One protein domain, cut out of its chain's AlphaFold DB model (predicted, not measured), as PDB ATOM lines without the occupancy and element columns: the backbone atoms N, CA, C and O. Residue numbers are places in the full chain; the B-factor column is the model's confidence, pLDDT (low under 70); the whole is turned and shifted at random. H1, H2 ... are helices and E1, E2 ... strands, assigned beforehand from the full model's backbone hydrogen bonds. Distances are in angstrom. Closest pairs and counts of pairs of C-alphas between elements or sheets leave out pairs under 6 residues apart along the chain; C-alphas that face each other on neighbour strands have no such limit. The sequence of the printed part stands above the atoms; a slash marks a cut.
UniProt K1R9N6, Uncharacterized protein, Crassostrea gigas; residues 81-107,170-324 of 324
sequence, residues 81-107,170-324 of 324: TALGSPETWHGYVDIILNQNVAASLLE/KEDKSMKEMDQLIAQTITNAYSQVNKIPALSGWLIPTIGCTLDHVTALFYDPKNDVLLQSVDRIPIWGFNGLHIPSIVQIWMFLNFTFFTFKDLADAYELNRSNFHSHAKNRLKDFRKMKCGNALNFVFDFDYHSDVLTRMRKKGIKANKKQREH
ATOM      1  N   THR A  81     292.888 253.238 187.373       79.50
ATOM      2  CA  THR A  81     292.442 252.954 185.998       79.50
ATOM      3  C   THR A  81     292.809 251.538 185.542       79.50
ATOM      4  O   THR A  81     293.017 251.265 184.358       79.50
ATOM      5  N   ALA A  82     292.889 250.620 186.506       75.44
ATOM      6  CA  ALA A  82     293.137 249.204 186.288       75.44
ATOM      7  C   ALA A  82     292.272 248.625 185.161       75.44
ATOM      8  O   ALA A  82     291.037 248.654 185.217       75.44
ATOM      9  N   LEU A  83     292.938 248.023 184.175       73.69
ATOM     10  CA  LEU A  83     292.324 247.299 183.079       73.69
ATOM     11  C   LEU A  83     292.867 245.853 183.019       73.69
ATOM     12  O   LEU A  83     294.047 245.604 182.794       73.69
ATOM     13  N   GLY A  84     291.983 244.879 183.218       67.31
ATOM     14  CA  GLY A  84     292.240 243.438 183.280       67.31
ATOM     15  C   GLY A  84     291.564 242.689 184.445       67.31
ATOM     16  O   GLY A  84     290.995 243.268 185.367       67.31
ATOM     17  N   SER A  85     291.627 241.360 184.411       64.00
ATOM     18  CA  SER A  85     291.339 240.502 185.575       64.00
ATOM     19  C   SER A  85     292.646 239.944 186.154       64.00
ATOM     20  O   SER A  85     293.670 240.036 185.483       64.00
ATOM     21  N   PRO A  86     292.656 239.313 187.341       63.47
ATOM     22  CA  PRO A  86     293.845 238.603 187.825       63.47
ATOM     23  C   PRO A  86     294.408 237.600 186.803       63.47
ATOM     24  O   PRO A  86     295.613 237.420 186.681       63.47
ATOM     25  N   GLU A  87     293.539 236.967 186.015       65.94
ATOM     26  CA  GLU A  87     293.909 236.014 184.969       65.94
ATOM     27  C   GLU A  87     294.264 236.685 183.638       65.94
ATOM     28  O   GLU A  87     294.892 236.065 182.785       65.94
ATOM     29  N   THR A  88     293.840 237.921 183.410       65.94
ATOM     30  CA  THR A  88     294.021 238.644 182.144       65.94
ATOM     31  C   THR A  88     294.380 240.081 182.468       65.94
ATOM     32  O   THR A  88     293.646 241.009 182.155       65.94
ATOM     33  N   TRP A  89     295.451 240.265 183.235       66.56
ATOM     34  CA  TRP A  89     295.860 241.588 183.683       66.56
ATOM     35  C   TRP A  89     296.571 242.318 182.544       66.56
ATOM     36  O   TRP A  89     297.508 241.766 181.966       66.56
ATOM     37  N   HIS A  90     296.141 243.543 182.227       69.19
ATOM     38  CA  HIS A  90     296.704 244.309 181.109       69.19
ATOM     39  C   HIS A  90     297.408 245.599 181.529       69.19
ATOM     40  O   HIS A  90     298.262 246.067 180.783       69.19
ATOM     41  N   GLY A  91     297.121 246.139 182.715       73.38
ATOM     42  CA  GLY A  91     297.818 247.307 183.251       73.38
ATOM     43  C   GLY A  91     296.873 248.452 183.579       73.38
ATOM     44  O   GLY A  91     295.720 248.231 183.940       73.38
ATOM     45  N   TYR A  92     297.379 249.673 183.460       78.94
ATOM     46  CA  TYR A  92     296.659 250.911 183.752       78.94
ATOM     47  C   TYR A  92     296.516 251.700 182.455       78.94
ATOM     48  O   TYR A  92     297.437 251.718 181.635       78.94
ATOM     49  N   VAL A  93     295.339 252.277 182.229       84.50
ATOM     50  CA  VAL A  93     295.115 253.210 181.114       84.50
ATOM     51  C   VAL A  93     295.262 254.638 181.619       84.50
ATOM     52  O   VAL A  93     294.889 254.920 182.751       84.50
ATOM     53  N   ASP A  94     295.751 255.560 180.796       86.44
ATOM     54  CA  ASP A  94     296.015 256.925 181.273       86.44
ATOM     55  C   ASP A  94     294.730 257.665 181.676       86.44
ATOM     56  O   ASP A  94     294.702 258.381 182.677       86.44
ATOM     57  N   ILE A  95     293.654 257.483 180.901       87.25
ATOM     58  CA  ILE A  95     292.372 258.172 181.084       87.25
ATOM     59  C   ILE A  95     291.216 257.189 180.870       87.25
ATOM     60  O   ILE A  95     291.129 256.527 179.834       87.25
ATOM     61  N   ILE A  96     290.272 257.154 181.810       86.56
ATOM     62  CA  ILE A  96     288.951 256.539 181.631       86.56
ATOM     63  C   ILE A  96     287.927 257.652 181.435       86.56
ATOM     64  O   ILE A  96     287.770 258.517 182.291       86.56
ATOM     65  N   LEU A  97     287.208 257.614 180.316       84.62
ATOM     66  CA  LEU A  97     286.146 258.563 179.979       84.62
ATOM     67  C   LEU A  97     284.787 257.937 180.286       84.62
ATOM     68  O   LEU A  97     284.541 256.824 179.826       84.62
ATOM     69  N   ASN A  98     283.923 258.661 181.015       73.00
ATOM     70  CA  ASN A  98     282.577 258.252 181.437       73.00
ATOM     71  C   ASN A  98     282.577 256.863 182.107       73.00
ATOM     72  O   ASN A  98     282.524 255.884 181.375       73.00
ATOM     73  N   GLN A  99     282.630 256.804 183.455       60.50
ATOM     74  CA  GLN A  99     282.862 255.688 184.426       60.50
ATOM     75  C   GLN A  99     282.211 254.289 184.162       60.50
ATOM     76  O   GLN A  99     281.790 253.560 185.063       60.50
ATOM     77  N   ASN A 100     282.146 253.855 182.912       53.56
ATOM     78  CA  ASN A 100     281.470 252.674 182.403       53.56
ATOM     79  C   ASN A 100     282.449 251.569 182.003       53.56
ATOM     80  O   ASN A 100     282.011 250.450 181.745       53.56
ATOM     81  N   VAL A 101     283.750 251.840 182.060       50.97
ATOM     82  CA  VAL A 101     284.804 250.831 181.983       50.97
ATOM     83  C   VAL A 101     285.341 250.642 183.385       50.97
ATOM     84  O   VAL A 101     285.798 251.593 184.010       50.97
ATOM     85  N   ALA A 102     285.319 249.417 183.880       43.44
ATOM     86  CA  ALA A 102     286.303 249.061 184.875       43.44
ATOM     87  C   ALA A 102     286.790 247.667 184.571       43.44
ATOM     88  O   ALA A 102     286.107 246.851 183.948       43.44
ATOM     89  N   ALA A 103     287.983 247.385 185.024       41.84
ATOM     90  CA  ALA A 103     288.349 246.024 185.268       41.84
ATOM     91  C   ALA A 103     288.535 245.816 186.756       41.84
ATOM     92  O   ALA A 103     288.409 246.763 187.535       41.84
ATOM     93  N   SER A 104     288.687 244.558 187.151       35.53
ATOM     94  CA  SER A 104     288.713 244.177 188.554       35.53
ATOM     95  C   SER A 104     289.721 245.032 189.316       35.53
ATOM     96  O   SER A 104     290.862 245.186 188.879       35.53
ATOM     97  N   LEU A 105     289.295 245.555 190.469       37.22
ATOM     98  CA  LEU A 105     290.213 246.105 191.453       37.22
ATOM     99  C   LEU A 105     291.116 244.939 191.883       37.22
ATOM    100  O   LEU A 105     290.714 244.086 192.672       37.22
ATOM    101  N   LEU A 106     292.317 244.853 191.316       42.56
ATOM    102  CA  LEU A 106     293.436 244.441 192.144       42.56
ATOM    103  C   LEU A 106     293.567 245.597 193.123       42.56
ATOM    104  O   LEU A 106     293.704 246.739 192.678       42.56
ATOM    105  N   GLU A 107     293.384 245.330 194.416       40.50
ATOM    106  CA  GLU A 107     293.690 246.317 195.446       40.50
ATOM    107  C   GLU A 107     295.056 246.896 195.085       40.50
ATOM    108  O   GLU A 107     296.053 246.173 195.017       40.50
ATOM    109  N   LYS A 170     313.534 254.044 168.458       63.78
ATOM    110  CA  LYS A 170     312.278 254.790 168.268       63.78
ATOM    111  C   LYS A 170     311.187 253.911 167.656       63.78
ATOM    112  O   LYS A 170     310.032 254.020 168.065       63.78
ATOM    113  N   GLU A 171     311.548 253.053 166.706       62.06
ATOM    114  CA  GLU A 171     310.638 252.074 166.104       62.06
ATOM    115  C   GLU A 171     310.183 251.034 167.136       62.06
ATOM    116  O   GLU A 171     308.980 250.829 167.300       62.06
ATOM    117  N   ASP A 172     311.111 250.487 167.927       67.94
ATOM    118  CA  ASP A 172     310.803 249.528 168.995       67.94
ATOM    119  C   ASP A 172     309.886 250.125 170.068       67.94
ATOM    120  O   ASP A 172     308.956 249.471 170.548       67.94
ATOM    121  N   LYS A 173     310.109 251.392 170.441       72.00
ATOM    122  CA  LYS A 173     309.231 252.113 171.369       72.00
ATOM    123  C   LYS A 173     307.831 252.302 170.783       72.00
ATOM    124  O   LYS A 173     306.850 251.989 171.455       72.00
ATOM    125  N   SER A 174     307.732 252.756 169.532       71.94
ATOM    126  CA  SER A 174     306.442 252.947 168.859       71.94
ATOM    127  C   SER A 174     305.664 251.637 168.713       71.94
ATOM    128  O   SER A 174     304.435 251.655 168.764       71.94
ATOM    129  N   MET A 175     306.358 250.512 168.521       73.50
ATOM    130  CA  MET A 175     305.735 249.192 168.454       73.50
ATOM    131  C   MET A 175     305.172 248.778 169.818       73.50
ATOM    132  O   MET A 175     304.009 248.391 169.900       73.50
ATOM    133  N   LYS A 176     305.936 248.970 170.902       82.31
ATOM    134  CA  LYS A 176     305.476 248.691 172.275       82.31
ATOM    135  C   LYS A 176     304.243 249.516 172.665       82.31
ATOM    136  O   LYS A 176     303.320 248.981 173.273       82.31
ATOM    137  N   GLU A 177     304.204 250.795 172.293       81.75
ATOM    138  CA  GLU A 177     303.047 251.675 172.531       81.75
ATOM    139  C   GLU A 177     301.801 251.196 171.766       81.75
ATOM    140  O   GLU A 177     300.692 251.191 172.304       81.75
ATOM    141  N   MET A 178     301.980 250.739 170.523       87.31
ATOM    142  CA  MET A 178     300.885 250.201 169.717       87.31
ATOM    143  C   MET A 178     300.362 248.869 170.269       87.31
ATOM    144  O   MET A 178     299.149 248.686 170.369       87.31
ATOM    145  N   ASP A 179     301.251 247.963 170.677       88.25
ATOM    146  CA  ASP A 179     300.880 246.687 171.298       88.25
ATOM    147  C   ASP A 179     300.090 246.907 172.591       88.25
ATOM    148  O   ASP A 179     299.077 246.242 172.836       88.25
ATOM    149  N   GLN A 180     300.510 247.887 173.395       86.44
ATOM    150  CA  GLN A 180     299.785 248.297 174.590       86.44
ATOM    151  C   GLN A 180     298.388 248.820 174.239       86.44
ATOM    152  O   GLN A 180     297.410 248.387 174.853       86.44
ATOM    153  N   LEU A 181     298.266 249.677 173.222       89.31
ATOM    154  CA  LEU A 181     296.973 250.197 172.776       89.31
ATOM    155  C   LEU A 181     296.056 249.075 172.261       89.31
ATOM    156  O   LEU A 181     294.866 249.052 172.589       89.31
ATOM    157  N   ILE A 182     296.585 248.103 171.508       91.44
ATOM    158  CA  ILE A 182     295.835 246.924 171.038       91.44
ATOM    159  C   ILE A 182     295.330 246.105 172.223       91.44
ATOM    160  O   ILE A 182     294.136 245.801 172.299       91.44
ATOM    161  N   ALA A 183     296.215 245.784 173.168       88.69
ATOM    162  CA  ALA A 183     295.859 245.024 174.359       88.69
ATOM    163  C   ALA A 183     294.770 245.742 175.170       88.69
ATOM    164  O   ALA A 183     293.755 245.138 175.516       88.69
ATOM    165  N   GLN A 184     294.929 247.047 175.404       87.81
ATOM    166  CA  GLN A 184     293.934 247.867 176.091       87.81
ATOM    167  C   GLN A 184     292.603 247.909 175.331       87.81
ATOM    168  O   GLN A 184     291.547 247.847 175.956       87.81
ATOM    169  N   THR A 185     292.619 247.953 173.997       91.88
ATOM    170  CA  THR A 185     291.398 247.940 173.171       91.88
ATOM    171  C   THR A 185     290.617 246.648 173.332       91.88
ATOM    172  O   THR A 185     289.417 246.678 173.613       91.88
ATOM    173  N   ILE A 186     291.293 245.508 173.198       92.06
ATOM    174  CA  ILE A 186     290.664 244.190 173.318       92.06
ATOM    175  C   ILE A 186     290.037 244.037 174.706       92.06
ATOM    176  O   ILE A 186     288.870 243.660 174.844       92.06
ATOM    177  N   THR A 187     290.791 244.388 175.741       88.12
ATOM    178  CA  THR A 187     290.379 244.233 177.135       88.12
ATOM    179  C   THR A 187     289.253 245.190 177.517       88.12
ATOM    180  O   THR A 187     288.286 244.779 178.164       88.12
ATOM    181  N   ASN A 188     289.321 246.444 177.063       87.94
ATOM    182  CA  ASN A 188     288.249 247.424 177.220       87.94
ATOM    183  C   ASN A 188     286.943 246.914 176.593       87.94
ATOM    184  O   ASN A 188     285.889 246.930 177.227       87.94
ATOM    185  N   ALA A 189     287.022 246.386 175.373       90.62
ATOM    186  CA  ALA A 189     285.862 245.877 174.662       90.62
ATOM    187  C   ALA A 189     285.212 244.675 175.370       90.62
ATOM    188  O   ALA A 189     283.993 244.669 175.556       90.62
ATOM    189  N   TYR A 190     285.990 243.687 175.835       89.94
ATOM    190  CA  TYR A 190     285.430 242.592 176.640       89.94
ATOM    191  C   TYR A 190     284.795 243.101 177.934       89.94
ATOM    192  O   TYR A 190     283.681 242.689 178.257       89.94
ATOM    193  N   SER A 191     285.451 244.019 178.650       82.69
ATOM    194  CA  SER A 191     284.895 244.606 179.873       82.69
ATOM    195  C   SER A 191     283.538 245.269 179.628       82.69
ATOM    196  O   SER A 191     282.553 244.951 180.302       82.69
ATOM    197  N   GLN A 192     283.460 246.139 178.622       84.56
ATOM    198  CA  GLN A 192     282.238 246.863 178.295       84.56
ATOM    199  C   GLN A 192     281.107 245.925 177.860       84.56
ATOM    200  O   GLN A 192     279.977 246.098 178.315       84.56
ATOM    201  N   VAL A 193     281.387 244.900 177.044       88.50
ATOM    202  CA  VAL A 193     280.372 243.901 176.652       88.50
ATOM    203  C   VAL A 193     279.908 243.070 177.847       88.50
ATOM    204  O   VAL A 193     278.714 242.799 177.970       88.50
ATOM    205  N   ASN A 194     280.817 242.677 178.742       84.88
ATOM    206  CA  ASN A 194     280.467 241.884 179.922       84.88
ATOM    207  C   ASN A 194     279.622 242.692 180.920       84.88
ATOM    208  O   ASN A 194     278.712 242.137 181.536       84.88
ATOM    209  N   LYS A 195     279.891 243.999 181.066       81.19
ATOM    210  CA  LYS A 195     279.092 244.913 181.898       81.19
ATOM    211  C   LYS A 195     277.753 245.256 181.242       81.19
ATOM    212  O   LYS A 195     276.733 245.321 181.923       81.19
ATOM    213  N   ILE A 196     277.754 245.476 179.929       84.94
ATOM    214  CA  ILE A 196     276.599 245.926 179.151       84.94
ATOM    215  C   ILE A 196     276.404 244.966 177.967       84.94
ATOM    216  O   ILE A 196     276.846 245.252 176.851       84.94
ATOM    217  N   PRO A 197     275.676 243.847 178.151       86.00
ATOM    218  CA  PRO A 197     275.492 242.842 177.099       86.00
ATOM    219  C   PRO A 197     274.885 243.381 175.792       86.00
ATOM    220  O   PRO A 197     275.098 242.814 174.719       86.00
ATOM    221  N   ALA A 198     274.158 244.506 175.845       86.75
ATOM    222  CA  ALA A 198     273.628 245.187 174.661       86.75
ATOM    223  C   ALA A 198     274.725 245.668 173.685       86.75
ATOM    224  O   ALA A 198     274.454 245.774 172.480       86.75
ATOM    225  N   LEU A 199     275.949 245.894 174.187       88.88
ATOM    226  CA  LEU A 199     277.138 246.254 173.409       88.88
ATOM    227  C   LEU A 199     277.769 245.067 172.663       88.88
ATOM    228  O   LEU A 199     278.665 245.270 171.851       88.88
ATOM    229  N   SER A 200     277.290 243.834 172.854       90.69
ATOM    230  CA  SER A 200     277.745 242.697 172.043       90.69
ATOM    231  C   SER A 200     277.542 242.974 170.547       90.69
ATOM    232  O   SER A 200     276.459 243.418 170.157       90.69
ATOM    233  N   GLY A 201     278.565 242.715 169.727       89.94
ATOM    234  CA  GLY A 201     278.563 242.978 168.283       89.94
ATOM    235  C   GLY A 201     278.864 244.429 167.897       89.94
ATOM    236  O   GLY A 201     278.795 244.767 166.721       89.94
ATOM    237  N   TRP A 202     279.147 245.317 168.850       92.38
ATOM    238  CA  TRP A 202     279.638 246.658 168.537       92.38
ATOM    239  C   TRP A 202     281.164 246.675 168.440       92.38
ATOM    240  O   TRP A 202     281.851 245.945 169.148       92.38
ATOM    241  N   LEU A 203     281.674 247.571 167.599       91.44
ATOM    242  CA  LEU A 203     283.083 247.944 167.546       91.44
ATOM    243  C   LEU A 203     283.368 248.970 168.644       91.44
ATOM    244  O   LEU A 203     282.997 250.136 168.519       91.44
ATOM    245  N   ILE A 204     283.988 248.519 169.731       92.00
ATOM    246  CA  ILE A 204     284.213 249.340 170.920       92.00
ATOM    247  C   ILE A 204     285.550 250.075 170.784       92.00
ATOM    248  O   ILE A 204     286.572 249.410 170.595       92.00
ATOM    249  N   PRO A 205     285.556 251.416 170.865       92.62
ATOM    250  CA  PRO A 205     286.745 252.225 170.656       92.62
ATOM    251  C   PRO A 205     287.653 252.285 171.888       92.62
ATOM    252  O   PRO A 205     287.182 252.380 173.024       92.62
ATOM    253  N   THR A 206     288.951 252.379 171.629       92.31
ATOM    254  CA  THR A 206     289.975 252.895 172.541       92.31
ATOM    255  C   THR A 206     290.863 253.857 171.757       92.31
ATOM    256  O   THR A 206     291.162 253.636 170.582       92.31
ATOM    257  N   ILE A 207     291.254 254.959 172.394       91.81
ATOM    258  CA  ILE A 207     291.969 256.056 171.748       91.81
ATOM    259  C   ILE A 207     293.365 256.177 172.353       91.81
ATOM    260  O   ILE A 207     293.500 256.386 173.553       91.81
ATOM    261  N   GLY A 208     294.387 256.079 171.505       91.06
ATOM    262  CA  GLY A 208     295.746 256.500 171.818       91.06
ATOM    263  C   GLY A 208     295.923 257.960 171.421       91.06
ATOM    264  O   GLY A 208     295.463 258.378 170.355       91.06
ATOM    265  N   CYS A 209     296.572 258.746 172.271       89.06
ATOM    266  CA  CYS A 209     296.709 260.175 172.049       89.06
ATOM    267  C   CYS A 209     298.123 260.651 172.344       89.06
ATOM    268  O   CYS A 209     298.686 260.357 173.391       89.06
ATOM    269  N   THR A 210     298.654 261.451 171.431       85.50
ATOM    270  CA  THR A 210     299.823 262.298 171.672       85.50
ATOM    271  C   THR A 210     299.379 263.756 171.667       85.50
ATOM    272  O   THR A 210     298.198 264.053 171.483       85.50
ATOM    273  N   LEU A 211     300.319 264.683 171.819       81.69
ATOM    274  CA  LEU A 211     300.033 266.106 171.683       81.69
ATOM    275  C   LEU A 211     299.533 266.478 170.276       81.69
ATOM    276  O   LEU A 211     298.702 267.371 170.151       81.69
ATOM    277  N   ASP A 212     300.017 265.814 169.223       86.38
ATOM    278  CA  ASP A 212     299.763 266.239 167.840       86.38
ATOM    279  C   ASP A 212     298.732 265.400 167.100       86.38
ATOM    280  O   ASP A 212     298.104 265.883 166.155       86.38
ATOM    281  N   HIS A 213     298.562 264.145 167.503       90.44
ATOM    282  CA  HIS A 213     297.685 263.223 166.806       90.44
ATOM    283  C   HIS A 213     297.022 262.204 167.720       90.44
ATOM    284  O   HIS A 213     297.528 261.843 168.785       90.44
ATOM    285  N   VAL A 214     295.902 261.704 167.215       92.25
ATOM    286  CA  VAL A 214     295.087 260.645 167.785       92.25
ATOM    287  C   VAL A 214     295.136 259.411 166.884       92.25
ATOM    288  O   VAL A 214     295.038 259.514 165.661       92.25
ATOM    289  N   THR A 215     295.227 258.241 167.504       93.31
ATOM    290  CA  THR A 215     295.024 256.934 166.869       93.31
ATOM    291  C   THR A 215     293.829 256.265 167.533       93.31
ATOM    292  O   THR A 215     293.754 256.210 168.757       93.31
ATOM    293  N   ALA A 216     292.893 255.742 166.746       93.31
ATOM    294  CA  ALA A 216     291.738 255.024 167.273       93.31
ATOM    295  C   ALA A 216     291.801 253.548 166.880       93.31
ATOM    296  O   ALA A 216     291.964 253.214 165.704       93.31
ATOM    297  N   LEU A 217     291.636 252.674 167.868       94.88
ATOM    298  CA  LEU A 217     291.424 251.247 167.679       94.88
ATOM    299  C   LEU A 217     289.999 250.889 168.075       94.88
ATOM    300  O   LEU A 217     289.440 251.465 169.002       94.88
ATOM    301  N   PHE A 218     289.422 249.918 167.380       94.38
ATOM    302  CA  PHE A 218     288.077 249.429 167.637       94.38
ATOM    303  C   PHE A 218     288.083 247.917 167.663       94.38
ATOM    304  O   PHE A 218     288.606 247.298 166.738       94.38
ATOM    305  N   TYR A 219     287.454 247.318 168.668       95.69
ATOM    306  CA  TYR A 219     287.372 245.867 168.756       95.69
ATOM    307  C   TYR A 219     285.939 245.377 168.947       95.69
ATOM    308  O   TYR A 219     285.206 245.901 169.785       95.69
ATOM    309  N   ASP A 220     285.547 244.368 168.165       94.94
ATOM    310  CA  ASP A 220     284.307 243.606 168.331       94.94
ATOM    311  C   ASP A 220     284.633 242.207 168.891       94.94
ATOM    312  O   ASP A 220     285.039 241.312 168.136       94.94
ATOM    313  N   PRO A 221     284.409 241.973 170.200       93.88
ATOM    314  CA  PRO A 221     284.702 240.695 170.843       93.88
ATOM    315  C   PRO A 221     283.814 239.530 170.396       93.88
ATOM    316  O   PRO A 221     284.144 238.374 170.660       93.88
ATOM    317  N   LYS A 222     282.652 239.796 169.784       94.06
ATOM    318  CA  LYS A 222     281.758 238.738 169.285       94.06
ATOM    319  C   LYS A 222     282.357 238.117 168.029       94.06
ATOM    320  O   LYS A 222     282.388 236.895 167.890       94.06
ATOM    321  N   ASN A 223     282.828 238.980 167.141       93.88
ATOM    322  CA  ASN A 223     283.218 238.628 165.789       93.88
ATOM    323  C   ASN A 223     284.741 238.579 165.590       93.88
ATOM    324  O   ASN A 223     285.173 238.284 164.483       93.88
ATOM    325  N   ASP A 224     285.552 238.828 166.624       95.25
ATOM    326  CA  ASP A 224     287.024 238.821 166.547       95.25
ATOM    327  C   ASP A 224     287.549 239.805 165.492       95.25
ATOM    328  O   ASP A 224     288.357 239.448 164.639       95.25
ATOM    329  N   VAL A 225     287.024 241.033 165.481       95.44
ATOM    330  CA  VAL A 225     287.412 242.068 164.509       95.44
ATOM    331  C   VAL A 225     288.101 243.207 165.237       95.44
ATOM    332  O   VAL A 225     287.498 243.824 166.110       95.44
ATOM    333  N   LEU A 226     289.343 243.495 164.844       95.38
ATOM    334  CA  LEU A 226     290.117 244.651 165.289       95.38
ATOM    335  C   LEU A 226     290.301 245.595 164.102       95.38
ATOM    336  O   LEU A 226     290.858 245.194 163.081       95.38
ATOM    337  N   LEU A 227     289.840 246.834 164.237       93.50
ATOM    338  CA  LEU A 227     290.050 247.891 163.255       93.50
ATOM    339  C   LEU A 227     290.924 248.987 163.846       93.50
ATOM    340  O   LEU A 227     290.847 249.284 165.037       93.50
ATOM    341  N   GLN A 228     291.699 249.622 162.982       92.75
ATOM    342  CA  GLN A 228     292.529 250.769 163.305       92.75
ATOM    343  C   GLN A 228     292.202 251.916 162.357       92.75
ATOM    344  O   GLN A 228     291.941 251.693 161.173       92.75
ATOM    345  N   SER A 229     292.234 253.147 162.863       89.56
ATOM    346  CA  SER A 229     292.258 254.334 162.013       89.56
ATOM    347  C   SER A 229     293.469 254.275 161.079       89.56
ATOM    348  O   SER A 229     294.601 254.192 161.552       89.56
ATOM    349  N   VAL A 230     293.227 254.324 159.767       81.50
ATOM    350  CA  VAL A 230     294.284 254.240 158.741       81.50
ATOM    351  C   VAL A 230     295.307 255.361 158.916       81.50
ATOM    352  O   VAL A 230     296.508 255.109 158.930       81.50
ATOM    353  N   ASP A 231     294.817 256.581 159.118       84.44
ATOM    354  CA  ASP A 231     295.650 257.759 159.307       84.44
ATOM    355  C   ASP A 231     295.717 258.165 160.779       84.44
ATOM    356  O   ASP A 231     294.756 258.010 161.542       84.44
ATOM    357  N   ARG A 232     296.854 258.754 161.162       87.19
ATOM    358  CA  ARG A 232     296.987 259.492 162.421       87.19
ATOM    359  C   ARG A 232     296.147 260.763 162.318       87.19
ATOM    360  O   ARG A 232     296.399 261.609 161.464       87.19
ATOM    361  N   ILE A 233     295.152 260.894 163.186       92.44
ATOM    362  CA  ILE A 233     294.174 261.981 163.149       92.44
ATOM    363  C   ILE A 233     294.811 263.224 163.785       92.44
ATOM    364  O   ILE A 233     295.067 263.205 164.988       92.44
ATOM    365  N   PRO A 234     295.078 264.307 163.036       93.00
ATOM    366  CA  PRO A 234     295.780 265.463 163.583       93.00
ATOM    367  C   PRO A 234     294.883 266.224 164.559       93.00
ATOM    368  O   PRO A 234     293.733 266.512 164.242       93.00
ATOM    369  N   ILE A 235     295.397 266.604 165.723       89.62
ATOM    370  CA  ILE A 235     294.664 267.447 166.681       89.62
ATOM    371  C   ILE A 235     294.654 268.904 166.208       89.62
ATOM    372  O   ILE A 235     293.693 269.636 166.447       89.62
ATOM    373  N   TRP A 236     295.697 269.317 165.486       88.69
ATOM    374  CA  TRP A 236     295.952 270.706 165.112       88.69
ATOM    375  C   TRP A 236     295.813 270.945 163.610       88.69
ATOM    376  O   TRP A 236     296.241 270.135 162.792       88.69
ATOM    377  N   GLY A 237     295.228 272.085 163.254       86.31
ATOM    378  CA  GLY A 237     295.253 272.668 161.916       86.31
ATOM    379  C   GLY A 237     296.055 273.972 161.902       86.31
ATOM    380  O   GLY A 237     296.739 274.305 162.866       86.31
ATOM    381  N   PHE A 238     295.933 274.749 160.821       80.00
ATOM    382  CA  PHE A 238     296.712 275.985 160.639       80.00
ATOM    383  C   PHE A 238     296.504 277.037 161.744       80.00
ATOM    384  O   PHE A 238     297.460 277.703 162.119       80.00
ATOM    385  N   ASN A 239     295.284 277.165 162.290       79.62
ATOM    386  CA  ASN A 239     294.909 278.226 163.240       79.62
ATOM    387  C   ASN A 239     294.309 277.688 164.558       79.62
ATOM    388  O   ASN A 239     293.402 278.300 165.125       79.62
ATOM    389  N   GLY A 240     294.771 276.528 165.037       85.06
ATOM    390  CA  GLY A 240     294.282 275.923 166.283       85.06
ATOM    391  C   GLY A 240     293.816 274.486 166.109       85.06
ATOM    392  O   GLY A 240     294.414 273.740 165.340       85.06
ATOM    393  N   LEU A 241     292.764 274.082 166.827       88.19
ATOM    394  CA  LEU A 241     292.245 272.714 166.747       88.19
ATOM    395  C   LEU A 241     291.708 272.402 165.344       88.19
ATOM    396  O   LEU A 241     290.974 273.191 164.742       88.19
ATOM    397  N   HIS A 242     292.037 271.220 164.830       91.69
ATOM    398  CA  HIS A 242     291.506 270.731 163.568       91.69
ATOM    399  C   HIS A 242     290.071 270.234 163.768       91.69
ATOM    400  O   HIS A 242     289.835 269.088 164.143       91.69
ATOM    401  N   ILE A 243     289.091 271.105 163.518       90.56
ATOM    402  CA  ILE A 243     287.670 270.828 163.785       90.56
ATOM    403  C   ILE A 243     287.168 269.496 163.196       90.56
ATOM    404  O   ILE A 243     286.490 268.776 163.932       90.56
ATOM    405  N   PRO A 244     287.503 269.097 161.950       93.81
ATOM    406  CA  PRO A 244     287.097 267.789 161.433       93.81
ATOM    407  C   PRO A 244     287.597 266.621 162.291       93.81
ATOM    408  O   PRO A 244     286.834 265.696 162.563       93.81
ATOM    409  N   SER A 245     288.834 266.695 162.789       93.81
ATOM    410  CA  SER A 245     289.380 265.695 163.711       93.81
ATOM    411  C   SER A 245     288.644 265.683 165.044       93.81
ATOM    412  O   SER A 245     288.342 264.615 165.559       93.81
ATOM    413  N   ILE A 246     288.306 266.853 165.594       92.62
ATOM    414  CA  ILE A 246     287.550 266.939 166.853       92.62
ATOM    415  C   ILE A 246     286.169 266.295 166.705       92.62
ATOM    416  O   ILE A 246     285.743 265.539 167.576       92.62
ATOM    417  N   VAL A 247     285.488 266.537 165.581       93.00
ATOM    418  CA  VAL A 247     284.208 265.885 165.266       93.00
ATOM    419  C   VAL A 247     284.389 264.373 165.119       93.00
ATOM    420  O   VAL A 247     283.569 263.613 165.627       93.00
ATOM    421  N   GLN A 248     285.469 263.921 164.483       93.12
ATOM    422  CA  GLN A 248     285.763 262.497 164.345       93.12
ATOM    423  C   GLN A 248     286.018 261.823 165.706       93.12
ATOM    424  O   GLN A 248     285.429 260.780 165.988       93.12
ATOM    425  N   ILE A 249     286.814 262.442 166.584       92.81
ATOM    426  CA  ILE A 249     287.056 261.972 167.958       92.81
ATOM    427  C   ILE A 249     285.737 261.918 168.737       92.81
ATOM    428  O   ILE A 249     285.441 260.915 169.384       92.81
ATOM    429  N   TRP A 250     284.907 262.958 168.631       92.31
ATOM    430  CA  TRP A 250     283.579 262.983 169.240       92.31
ATOM    431  C   TRP A 250     282.702 261.818 168.768       92.31
ATOM    432  O   TRP A 250     282.062 261.158 169.590       92.31
ATOM    433  N   MET A 251     282.702 261.517 167.467       91.31
ATOM    434  CA  MET A 251     281.960 260.380 166.917       91.31
ATOM    435  C   MET A 251     282.469 259.041 167.457       91.31
ATOM    436  O   MET A 251     281.658 258.160 167.733       91.31
ATOM    437  N   PHE A 252     283.783 258.891 167.644       90.88
ATOM    438  CA  PHE A 252     284.367 257.692 168.248       90.88
ATOM    439  C   PHE A 252     283.945 257.547 169.708       90.88
ATOM    440  O   PHE A 252     283.423 256.510 170.093       90.88
ATOM    441  N   LEU A 253     284.064 258.601 170.513       88.69
ATOM    442  CA  LEU A 253     283.649 258.573 171.919       88.69
ATOM    443  C   LEU A 253     282.141 258.331 172.095       88.69
ATOM    444  O   LEU A 253     281.705 257.797 173.111       88.69
ATOM    445  N   ASN A 254     281.347 258.659 171.074       86.62
ATOM    446  CA  ASN A 254     279.902 258.445 171.022       86.62
ATOM    447  C   ASN A 254     279.520 257.337 170.018       86.62
ATOM    448  O   ASN A 254     278.469 257.408 169.375       86.62
ATOM    449  N   PHE A 255     280.362 256.301 169.884       87.69
ATOM    450  CA  PHE A 255     280.250 255.264 168.847       87.69
ATOM    451  C   PHE A 255     278.869 254.606 168.750       87.69
ATOM    452  O   PHE A 255     278.441 254.259 167.652       87.69
ATOM    453  N   THR A 256     278.131 254.462 169.850       85.00
ATOM    454  CA  THR A 256     276.789 253.847 169.844       85.00
ATOM    455  C   THR A 256     275.755 254.624 169.022       85.00
ATOM    456  O   THR A 256     274.745 254.053 168.611       85.00
ATOM    457  N   PHE A 257     276.006 255.906 168.742       81.75
ATOM    458  CA  PHE A 257     275.174 256.737 167.868       81.75
ATOM    459  C   PHE A 257     275.651 256.751 166.413       81.75
ATOM    460  O   PHE A 257     274.833 256.913 165.508       81.75
ATOM    461  N   PHE A 258     276.957 256.603 166.191       82.50
ATOM    462  CA  PHE A 258     277.596 256.862 164.896       82.50
ATOM    463  C   PHE A 258     278.130 255.617 164.188       82.50
ATOM    464  O   PHE A 258     278.553 255.701 163.038       82.50
ATOM    465  N   THR A 259     278.103 254.465 164.854       82.19
ATOM    466  CA  THR A 259     278.530 253.180 164.292       82.19
ATOM    467  C   THR A 259     277.357 252.212 164.174       82.19
ATOM    468  O   THR A 259     276.235 252.494 164.607       82.19
ATOM    469  N   PHE A 260     277.609 251.058 163.557       82.12
ATOM    470  CA  PHE A 260     276.621 250.004 163.397       82.12
ATOM    471  C   PHE A 260     277.013 248.777 164.209       82.12
ATOM    472  O   PHE A 260     278.159 248.331 164.192       82.12
ATOM    473  N   LYS A 261     276.016 248.211 164.885       87.31
ATOM    474  CA  LYS A 261     276.115 246.887 165.487       87.31
ATOM    475  C   LYS A 261     276.217 245.825 164.389       87.31
ATOM    476  O   LYS A 261     275.574 245.959 163.350       87.31
ATOM    477  N   ASP A 262     276.961 244.766 164.678       88.62
ATOM    478  CA  ASP A 262     277.135 243.581 163.846       88.62
ATOM    479  C   ASP A 262     277.717 243.928 162.463       88.62
ATOM    480  O   ASP A 262     277.329 243.375 161.438       88.62
ATOM    481  N   LEU A 263     278.680 244.861 162.428       87.06
ATOM    482  CA  LEU A 263     279.307 245.316 161.181       87.06
ATOM    483  C   LEU A 263     279.927 244.155 160.385       87.06
ATOM    484  O   LEU A 263     279.868 244.150 159.159       87.06
ATOM    485  N   ALA A 264     280.468 243.155 161.081       86.31
ATOM    486  CA  ALA A 264     281.048 241.963 160.469       86.31
ATOM    487  C   ALA A 264     280.027 241.041 159.774       86.31
ATOM    488  O   ALA A 264     280.441 240.150 159.037       86.31
ATOM    489  N   ASP A 265     278.724 241.233 160.008       86.44
ATOM    490  CA  ASP A 265     277.662 240.523 159.284       86.44
ATOM    491  C   ASP A 265     277.322 241.246 157.967       86.44
ATOM    492  O   ASP A 265     276.831 240.634 157.021       86.44
ATOM    493  N   ALA A 266     277.576 242.558 157.901       85.44
ATOM    494  CA  ALA A 266     277.295 243.396 156.737       85.44
ATOM    495  C   ALA A 266     278.481 243.509 155.764       85.44
ATOM    496  O   ALA A 266     278.270 243.785 154.584       85.44
ATOM    497  N   TYR A 267     279.710 243.310 156.248       86.88
ATOM    498  CA  TYR A 267     280.939 243.455 155.470       86.88
ATOM    499  C   TYR A 267     281.896 242.291 155.724       86.88
ATOM    500  O   TYR A 267     282.033 241.820 156.853       86.88
ATOM    501  N   GLU A 268     282.616 241.872 154.683       87.31
ATOM    502  CA  GLU A 268     283.711 240.907 154.805       87.31
ATOM    503  C   GLU A 268     284.923 241.581 155.457       87.31
ATOM    504  O   GLU A 268     285.732 242.238 154.803       87.31
ATOM    505  N   LEU A 269     285.014 241.454 156.781       88.06
ATOM    506  CA  LEU A 269     286.110 241.997 157.578       88.06
ATOM    507  C   LEU A 269     287.104 240.899 157.954       88.06
ATOM    508  O   LEU A 269     286.720 239.791 158.341       88.06
ATOM    509  N   ASN A 270     288.390 241.243 157.900       88.12
ATOM    510  CA  ASN A 270     289.449 240.374 158.395       88.12
ATOM    511  C   ASN A 270     289.308 240.172 159.906       88.12
ATOM    512  O   ASN A 270     289.046 241.112 160.661       88.12
ATOM    513  N   ARG A 271     289.505 238.928 160.343       90.56
ATOM    514  CA  ARG A 271     289.545 238.577 161.763       90.56
ATOM    515  C   ARG A 271     290.916 238.931 162.337       90.56
ATOM    516  O   ARG A 271     291.926 238.765 161.658       90.56
ATOM    517  N   SER A 272     290.952 239.374 163.588       90.44
ATOM    518  CA  SER A 272     292.194 239.679 164.309       90.44
ATOM    519  C   SER A 272     292.994 238.422 164.670       90.44
ATOM    520  O   SER A 272     294.170 238.525 165.002       90.44
ATOM    521  N   ASN A 273     292.359 237.242 164.626       91.56
ATOM    522  CA  ASN A 273     292.867 235.964 165.134       91.56
ATOM    523  C   ASN A 273     293.088 235.935 166.653       91.56
ATOM    524  O   ASN A 273     293.631 234.952 167.170       91.56
ATOM    525  N   PHE A 274     292.639 236.953 167.392       92.94
ATOM    526  CA  PHE A 274     292.803 236.989 168.840       92.94
ATOM    527  C   PHE A 274     292.099 235.800 169.500       92.94
ATOM    528  O   PHE A 274     292.691 235.139 170.350       92.94
ATOM    529  N   HIS A 275     290.892 235.432 169.060       94.06
ATOM    530  CA  HIS A 275     290.209 234.229 169.548       94.06
ATOM    531  C   HIS A 275     291.043 232.949 169.390       94.06
ATOM    532  O   HIS A 275     290.985 232.069 170.254       94.06
ATOM    533  N   SER A 276     291.807 232.836 168.300       92.25
ATOM    534  CA  SER A 276     292.683 231.689 168.040       92.25
ATOM    535  C   SER A 276     293.889 231.701 168.979       92.25
ATOM    536  O   SER A 276     294.128 230.727 169.696       92.25
ATOM    537  N   HIS A 277     294.595 232.832 169.051       89.12
ATOM    538  CA  HIS A 277     295.771 232.993 169.909       89.12
ATOM    539  C   HIS A 277     295.428 232.859 171.399       89.12
ATOM    540  O   HIS A 277     296.151 232.218 172.159       89.12
ATOM    541  N   ALA A 278     294.278 233.384 171.816       88.12
ATOM    542  CA  ALA A 278     293.808 233.346 173.192       88.12
ATOM    543  C   ALA A 278     292.942 232.117 173.510       88.12
ATOM    544  O   ALA A 278     292.359 232.071 174.590       88.12
ATOM    545  N   LYS A 279     292.831 231.104 172.637       89.06
ATOM    546  CA  LYS A 279     291.862 229.990 172.762       89.06
ATOM    547  C   LYS A 279     291.763 229.374 174.167       89.06
ATOM    548  O   LYS A 279     290.664 229.098 174.644       89.06
ATOM    549  N   ASN A 280     292.893 229.201 174.856       87.62
ATOM    550  CA  ASN A 280     292.952 228.597 176.196       87.62
ATOM    551  C   ASN A 280     292.530 229.548 177.336       87.62
ATOM    552  O   ASN A 280     292.188 229.093 178.429       87.62
ATOM    553  N   ARG A 281     292.545 230.859 177.079       85.44
ATOM    554  CA  ARG A 281     292.285 231.950 178.036       85.44
ATOM    555  C   ARG A 281     291.092 232.820 177.642       85.44
ATOM    556  O   ARG A 281     290.672 233.673 178.408       85.44
ATOM    557  N   LEU A 282     290.465 232.568 176.494       87.88
ATOM    558  CA  LEU A 282     289.334 233.341 175.980       87.88
ATOM    559  C   LEU A 282     288.142 233.354 176.950       87.88
ATOM    560  O   LEU A 282     287.392 234.323 177.034       87.88
ATOM    561  N   LYS A 283     287.979 232.270 177.717       87.50
ATOM    562  CA  LYS A 283     286.983 232.172 178.790       87.50
ATOM    563  C   LYS A 283     287.210 233.195 179.911       87.50
ATOM    564  O   LYS A 283     286.237 233.565 180.554       87.50
ATOM    565  N   ASP A 284     288.450 233.622 180.135       84.62
ATOM    566  CA  ASP A 284     288.819 234.572 181.182       84.62
ATOM    567  C   ASP A 284     288.400 235.984 180.738       84.62
ATOM    568  O   ASP A 284     287.648 236.647 181.447       84.62
ATOM    569  N   PHE A 285     288.703 236.365 179.488       84.94
ATOM    570  CA  PHE A 285     288.208 237.603 178.861       84.94
ATOM    571  C   PHE A 285     286.674 237.704 178.867       84.94
ATOM    572  O   PHE A 285     286.101 238.734 179.210       84.94
ATOM    573  N   ARG A 286     285.973 236.602 178.569       85.50
ATOM    574  CA  ARG A 286     284.494 236.535 178.596       85.50
ATOM    575  C   ARG A 286     283.880 236.585 179.999       85.50
ATOM    576  O   ARG A 286     282.664 236.681 180.126       85.50
ATOM    577  N   LYS A 287     284.693 236.447 181.046       80.12
ATOM    578  CA  LYS A 287     284.271 236.505 182.455       80.12
ATOM    579  C   LYS A 287     284.823 237.721 183.184       80.12
ATOM    580  O   LYS A 287     284.522 237.895 184.364       80.12
ATOM    581  N   MET A 288     285.622 238.535 182.503       74.56
ATOM    582  CA  MET A 288     286.224 239.735 183.051       74.56
ATOM    583  C   MET A 288     285.127 240.650 183.604       74.56
ATOM    584  O   MET A 288     284.186 241.008 182.892       74.56
ATOM    585  N   LYS A 289     285.231 240.982 184.892       59.62
ATOM    586  CA  LYS A 289     284.265 241.829 185.593       59.62
ATOM    587  C   LYS A 289     284.771 243.264 185.676       59.62
ATOM    588  O   LYS A 289     285.970 243.514 185.755       59.62
ATOM    589  N   CYS A 290     283.815 244.184 185.714       53.44
ATOM    590  CA  CYS A 290     284.031 245.576 186.071       53.44
ATOM    591  C   CYS A 290     284.308 245.679 187.578       53.44
ATOM    592  O   CYS A 290     283.512 245.176 188.369       53.44
ATOM    593  N   GLY A 291     285.420 246.302 187.983       48.25
ATOM    594  CA  GLY A 291     285.609 246.770 189.355       48.25
ATOM    595  C   GLY A 291     284.534 247.793 189.739       48.25
ATOM    596  O   GLY A 291     284.091 248.590 188.910       48.25
ATOM    597  N   ASN A 292     284.084 247.753 190.992       42.03
ATOM    598  CA  ASN A 292     283.144 248.732 191.528       42.03
ATOM    599  C   ASN A 292     283.923 249.991 191.933       42.03
ATOM    600  O   ASN A 292     284.355 250.104 193.076       42.03
ATOM    601  N   ALA A 293     284.106 250.939 191.013       37.62
ATOM    602  CA  ALA A 293     284.294 252.324 191.432       37.62
ATOM    603  C   ALA A 293     282.948 252.808 192.002       37.62
ATOM    604  O   ALA A 293     281.897 252.502 191.441       37.62
ATOM    605  N   LEU A 294     282.994 253.445 193.170       31.25
ATOM    606  CA  LEU A 294     281.869 253.794 194.046       31.25
ATOM    607  C   LEU A 294     280.562 254.173 193.317       31.25
ATOM    608  O   LEU A 294     280.555 254.952 192.371       31.25
ATOM    609  N   ASN A 295     279.460 253.608 193.821       31.78
ATOM    610  CA  ASN A 295     278.078 253.734 193.353       31.78
ATOM    611  C   ASN A 295     277.716 255.083 192.703       31.78
ATOM    612  O   ASN A 295     277.464 256.061 193.404       31.78
ATOM    613  N   PHE A 296     277.484 255.057 191.391       32.19
ATOM    614  CA  PHE A 296     276.501 255.921 190.744       32.19
ATOM    615  C   PHE A 296     275.547 255.061 189.917       32.19
ATOM    616  O   PHE A 296     275.946 254.315 189.022       32.19
ATOM    617  N   VAL A 297     274.260 255.142 190.257       26.97
ATOM    618  CA  VAL A 297     273.176 254.556 189.471       26.97
ATOM    619  C   VAL A 297     273.015 255.430 188.233       26.97
ATOM    620  O   VAL A 297     272.359 256.467 188.280       26.97
ATOM    621  N   PHE A 298     273.635 255.037 187.124       35.50
ATOM    622  CA  PHE A 298     273.203 255.533 185.825       35.50
ATOM    623  C   PHE A 298     271.857 254.894 185.502       35.50
ATOM    624  O   PHE A 298     271.723 253.668 185.503       35.50
ATOM    625  N   ASP A 299     270.868 255.733 185.216       31.72
ATOM    626  CA  ASP A 299     269.592 255.296 184.676       31.72
ATOM    627  C   ASP A 299     269.813 254.809 183.231       31.72
ATOM    628  O   ASP A 299     269.774 255.568 182.257       31.72
ATOM    629  N   PHE A 300     270.145 253.521 183.103       41.75
ATOM    630  CA  PHE A 300     270.337 252.816 181.831       41.75
ATOM    631  C   PHE A 300     269.106 252.904 180.913       41.75
ATOM    632  O   PHE A 300     269.221 252.669 179.699       41.75
ATOM    633  N   ASP A 301     267.946 253.281 181.453       41.41
ATOM    634  CA  ASP A 301     266.730 253.449 180.674       41.41
ATOM    635  C   ASP A 301     266.839 254.608 179.685       41.41
ATOM    636  O   ASP A 301     266.315 254.482 178.585       41.41
ATOM    637  N   TYR A 302     267.600 255.683 179.945       38.91
ATOM    638  CA  TYR A 302     267.651 256.806 178.995       38.91
ATOM    639  C   TYR A 302     268.336 256.442 177.667       38.91
ATOM    640  O   TYR A 302     267.789 256.679 176.586       38.91
ATOM    641  N   HIS A 303     269.523 255.831 177.714       39.69
ATOM    642  CA  HIS A 303     270.259 255.467 176.499       39.69
ATOM    643  C   HIS A 303     269.588 254.317 175.743       39.69
ATOM    644  O   HIS A 303     269.509 254.351 174.511       39.69
ATOM    645  N   SER A 304     269.048 253.324 176.456       45.97
ATOM    646  CA  SER A 304     268.303 252.228 175.835       45.97
ATOM    647  C   SER A 304     266.978 252.704 175.225       45.97
ATOM    648  O   SER A 304     266.649 252.288 174.107       45.97
ATOM    649  N   ASP A 305     266.272 253.654 175.851       42.66
ATOM    650  CA  ASP A 305     265.075 254.281 175.286       42.66
ATOM    651  C   ASP A 305     265.390 255.116 174.054       42.66
ATOM    652  O   ASP A 305     264.665 255.037 173.060       42.66
ATOM    653  N   VAL A 306     266.459 255.915 174.080       41.19
ATOM    654  CA  VAL A 306     266.866 256.723 172.924       41.19
ATOM    655  C   VAL A 306     267.219 255.812 171.747       41.19
ATOM    656  O   VAL A 306     266.678 256.001 170.654       41.19
ATOM    657  N   LEU A 307     268.019 254.765 171.968       44.25
ATOM    658  CA  LEU A 307     268.361 253.778 170.938       44.25
ATOM    659  C   LEU A 307     267.118 253.035 170.419       44.25
ATOM    660  O   LEU A 307     266.957 252.839 169.210       44.25
ATOM    661  N   THR A 308     266.180 252.687 171.304       45.75
ATOM    662  CA  THR A 308     264.916 252.030 170.939       45.75
ATOM    663  C   THR A 308     263.997 252.967 170.148       45.75
ATOM    664  O   THR A 308     263.374 252.549 169.165       45.75
ATOM    665  N   ARG A 309     263.924 254.251 170.514       45.78
ATOM    666  CA  ARG A 309     263.139 255.280 169.810       45.78
ATOM    667  C   ARG A 309     263.732 255.593 168.438       45.78
ATOM    668  O   ARG A 309     262.969 255.702 167.476       45.78
ATOM    669  N   MET A 310     265.057 255.682 168.320       39.38
ATOM    670  CA  MET A 310     265.730 255.897 167.035       39.38
ATOM    671  C   MET A 310     265.567 254.690 166.102       39.38
ATOM    672  O   MET A 310     265.170 254.875 164.949       39.38
ATOM    673  N   ARG A 311     265.707 253.449 166.600       48.47
ATOM    674  CA  ARG A 311     265.401 252.228 165.822       48.47
ATOM    675  C   ARG A 311     263.950 252.185 165.344       48.47
ATOM    676  O   ARG A 311     263.699 251.911 164.173       48.47
ATOM    677  N   LYS A 312     262.982 252.509 166.210       44.91
ATOM    678  CA  LYS A 312     261.555 252.559 165.835       44.91
ATOM    679  C   LYS A 312     261.272 253.615 164.759       44.91
ATOM    680  O   LYS A 312     260.434 253.374 163.890       44.91
ATOM    681  N   LYS A 313     261.958 254.765 164.786       48.91
ATOM    682  CA  LYS A 313     261.842 255.798 163.740       48.91
ATOM    683  C   LYS A 313     262.484 255.356 162.420       48.91
ATOM    684  O   LYS A 313     261.847 255.514 161.382       48.91
ATOM    685  N   GLY A 314     263.662 254.732 162.458       39.56
ATOM    686  CA  GLY A 314     264.339 254.198 161.268       39.56
ATOM    687  C   GLY A 314     263.552 253.084 160.569       39.56
ATOM    688  O   GLY A 314     263.400 253.104 159.350       39.56
ATOM    689  N   ILE A 315     262.956 252.160 161.333       49.81
ATOM    690  CA  ILE A 315     262.106 251.086 160.786       49.81
ATOM    691  C   ILE A 315     260.830 251.658 160.148       49.81
ATOM    692  O   ILE A 315     260.430 251.225 159.068       49.81
ATOM    693  N   LYS A 316     260.199 252.664 160.775       45.72
ATOM    694  CA  LYS A 316     259.017 253.338 160.207       45.72
ATOM    695  C   LYS A 316     259.341 254.102 158.919       45.72
ATOM    696  O   LYS A 316     258.528 254.072 158.001       45.72
ATOM    697  N   ALA A 317     260.507 254.744 158.834       43.97
ATOM    698  CA  ALA A 317     260.954 255.431 157.622       43.97
ATOM    699  C   ALA A 317     261.200 254.446 156.463       43.97
ATOM    700  O   ALA A 317     260.706 254.670 155.362       43.97
ATOM    701  N   ASN A 318     261.850 253.310 156.740       43.81
ATOM    702  CA  ASN A 318     262.093 252.256 155.748       43.81
ATOM    703  C   ASN A 318     260.804 251.570 155.268       43.81
ATOM    704  O   ASN A 318     260.682 251.229 154.095       43.81
ATOM    705  N   LYS A 319     259.812 251.385 156.151       46.97
ATOM    706  CA  LYS A 319     258.510 250.825 155.756       46.97
ATOM    707  C   LYS A 319     257.745 251.774 154.827       46.97
ATOM    708  O   LYS A 319     257.206 251.335 153.823       46.97
ATOM    709  N   LYS A 320     257.784 253.080 155.111       48.38
ATOM    710  CA  LYS A 320     257.113 254.110 154.303       48.38
ATOM    711  C   LYS A 320     257.757 254.315 152.922       48.38
ATOM    712  O   LYS A 320     257.072 254.729 152.000       48.38
ATOM    713  N   GLN A 321     259.048 254.006 152.777       48.94
ATOM    714  CA  GLN A 321     259.755 254.014 151.489       48.94
ATOM    715  C   GLN A 321     259.519 252.756 150.640       48.94
ATOM    716  O   GLN A 321     259.783 252.794 149.449       48.94
ATOM    717  N   ARG A 322     259.041 251.651 151.228       49.75
ATOM    718  CA  ARG A 322     258.687 250.420 150.494       49.75
ATOM    719  C   ARG A 322     257.221 250.371 150.048       49.75
ATOM    720  O   ARG A 322     256.847 249.463 149.317       49.75
ATOM    721  N   GLU A 323     256.401 251.301 150.528       51.00
ATOM    722  CA  GLU A 323     254.969 251.427 150.208       51.00
ATOM    723  C   GLU A 323     254.693 252.539 149.167       51.00
ATOM    724  O   GLU A 323     253.534 252.830 148.875       51.00
ATOM    725  N   HIS A 324     255.749 253.131 148.599       44.16
ATOM    726  CA  HIS A 324     255.737 254.058 147.461       44.16
ATOM    727  C   HIS A 324     256.587 253.495 146.323       44.16
ATOM    728  O   HIS A 324     256.254 253.815 145.161       44.16
TER     729      HIS A 324
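Overview. This is residues 81 to 107 and 170 to 324 of the 324 residues of an uncharacterized protein of Crassostrea gigas (UniProt K1R9N6). What does the domain look like? A small three-stranded sheet, E4 E5 E6, stands between two helices, the long H1 slantwise over one face and H2 along the other, and the strand hairpin E1 E2 packs on H1. From H2 the chain winds through the short H3, H4 and H5, past the E6 edge, to H6 beside H1, and residues 311 to 324, mostly of H7, stick out as an arm. What is it made of? The printed part has 182 residues with seven named helices and six named strands, in the order E1 E2 E3 H1 E4 E5 E6 H2 H3 H4 H5 H6 H7; both sheets are antiparallel and the class is mixed, helices and strands. How is it spread? It is compact, with a radius of gyration of the C-alphas of 18.0 A, and spans 59 by 46 by 37 A.

Arrangement. What do the first strands meet? E1, residues 82 to 85, and E2, residues 88 to 92, form an antiparallel hairpin at 175 degrees, with N 83 and O 91 within hydrogen-bond range at 2.8 A. E3, residues 95 to 97, pairs with no named strand. The closest C-alphas of E1 and H1, residues 170 to 195, are those of Gly 84 and Thr 187, 6.5 A apart. How is the larger sheet built? E4, residues 204 to 209, E5, residues 213 to 220, and E6, residues 225 to 228, form a meander, each strand the antiparallel neighbour of the one before. The hairpin E4 and E5 has N 206 and O 217 within hydrogen-bond range at 2.8 A, and the hairpin E5 and E6 has N 218 and O 227 at 2.8 A. What is on its faces? H1 is on the sheet at a height of 8.2 A, over E4 and E5, slantwise at 37 degrees to E5 on the local plane; its closest C-alphas with E4 are those of Thr 185 and Thr 206, 5.2 A. H2, residues 243 to 253, is on the opposite face at a height of 9.9 A, along the strands at 20 degrees to E4 on the local plane; its closest C-alphas with E4 are those of Phe 252 and Pro 205, 6.4 A. In H1, H2 and H7, residues 300 to 322, every O i to N i+4 pair is within hydrogen-bond range; the other helices, of four residues each, are too short for such a pair. Where are these short helices? H3, residues 255 to 258, only just touches H2, with 3 pairs of C-alphas within 8 A and only at the corner, Met 251 and Phe 258 being closest at 6.0 A, and is near H7. H4, residues 263 to 266, has its closest C-alpha to E6 at Ala 264, 7.5 A from that of Val 225. H5, residues 274 to 277, is close but not clearly touching H6, residues 282 to 285, with the closest C-alphas, of His 275 and Leu 282, 6.6 A apart; H6 only just touches H1, at its residues 187 to 191 alone, with 3 pairs of C-alphas within 8 A, Tyr 190 and Phe 285 being closest at 6.1 A.

Along the chain. Where do the strands run? E1 begins at C-alpha 82 (293.137, 249.204, 186.288). E2 is 12.7 A long, E4 16.6 A and E5 23.8 A. Where do the long helices run? H1 is 37.2 A long from C-alpha 170 (312.278, 254.790, 168.268), and H2 is 15.2 A. H7 is 33.5 A long and ends at C-alpha 322 (258.687, 250.420, 150.494).

Size, cuts and confidence. How large is it, and where is it cut? The C-alphas farthest apart are those of Glu 107 and His 324, 61.7 A. Residues 108 to 169 are not printed, and C-alphas 107 and 170 are 34.0 A apart across the cut. Which links are long, and where is confidence low? The links E6 to H2 and H6 to H7 are long, 14 residues each. The mean pLDDT of the printed part is 75.5, and it is under 70 in residues 84 to 90, 99 to 107, 170 to 172 and 289 to 324.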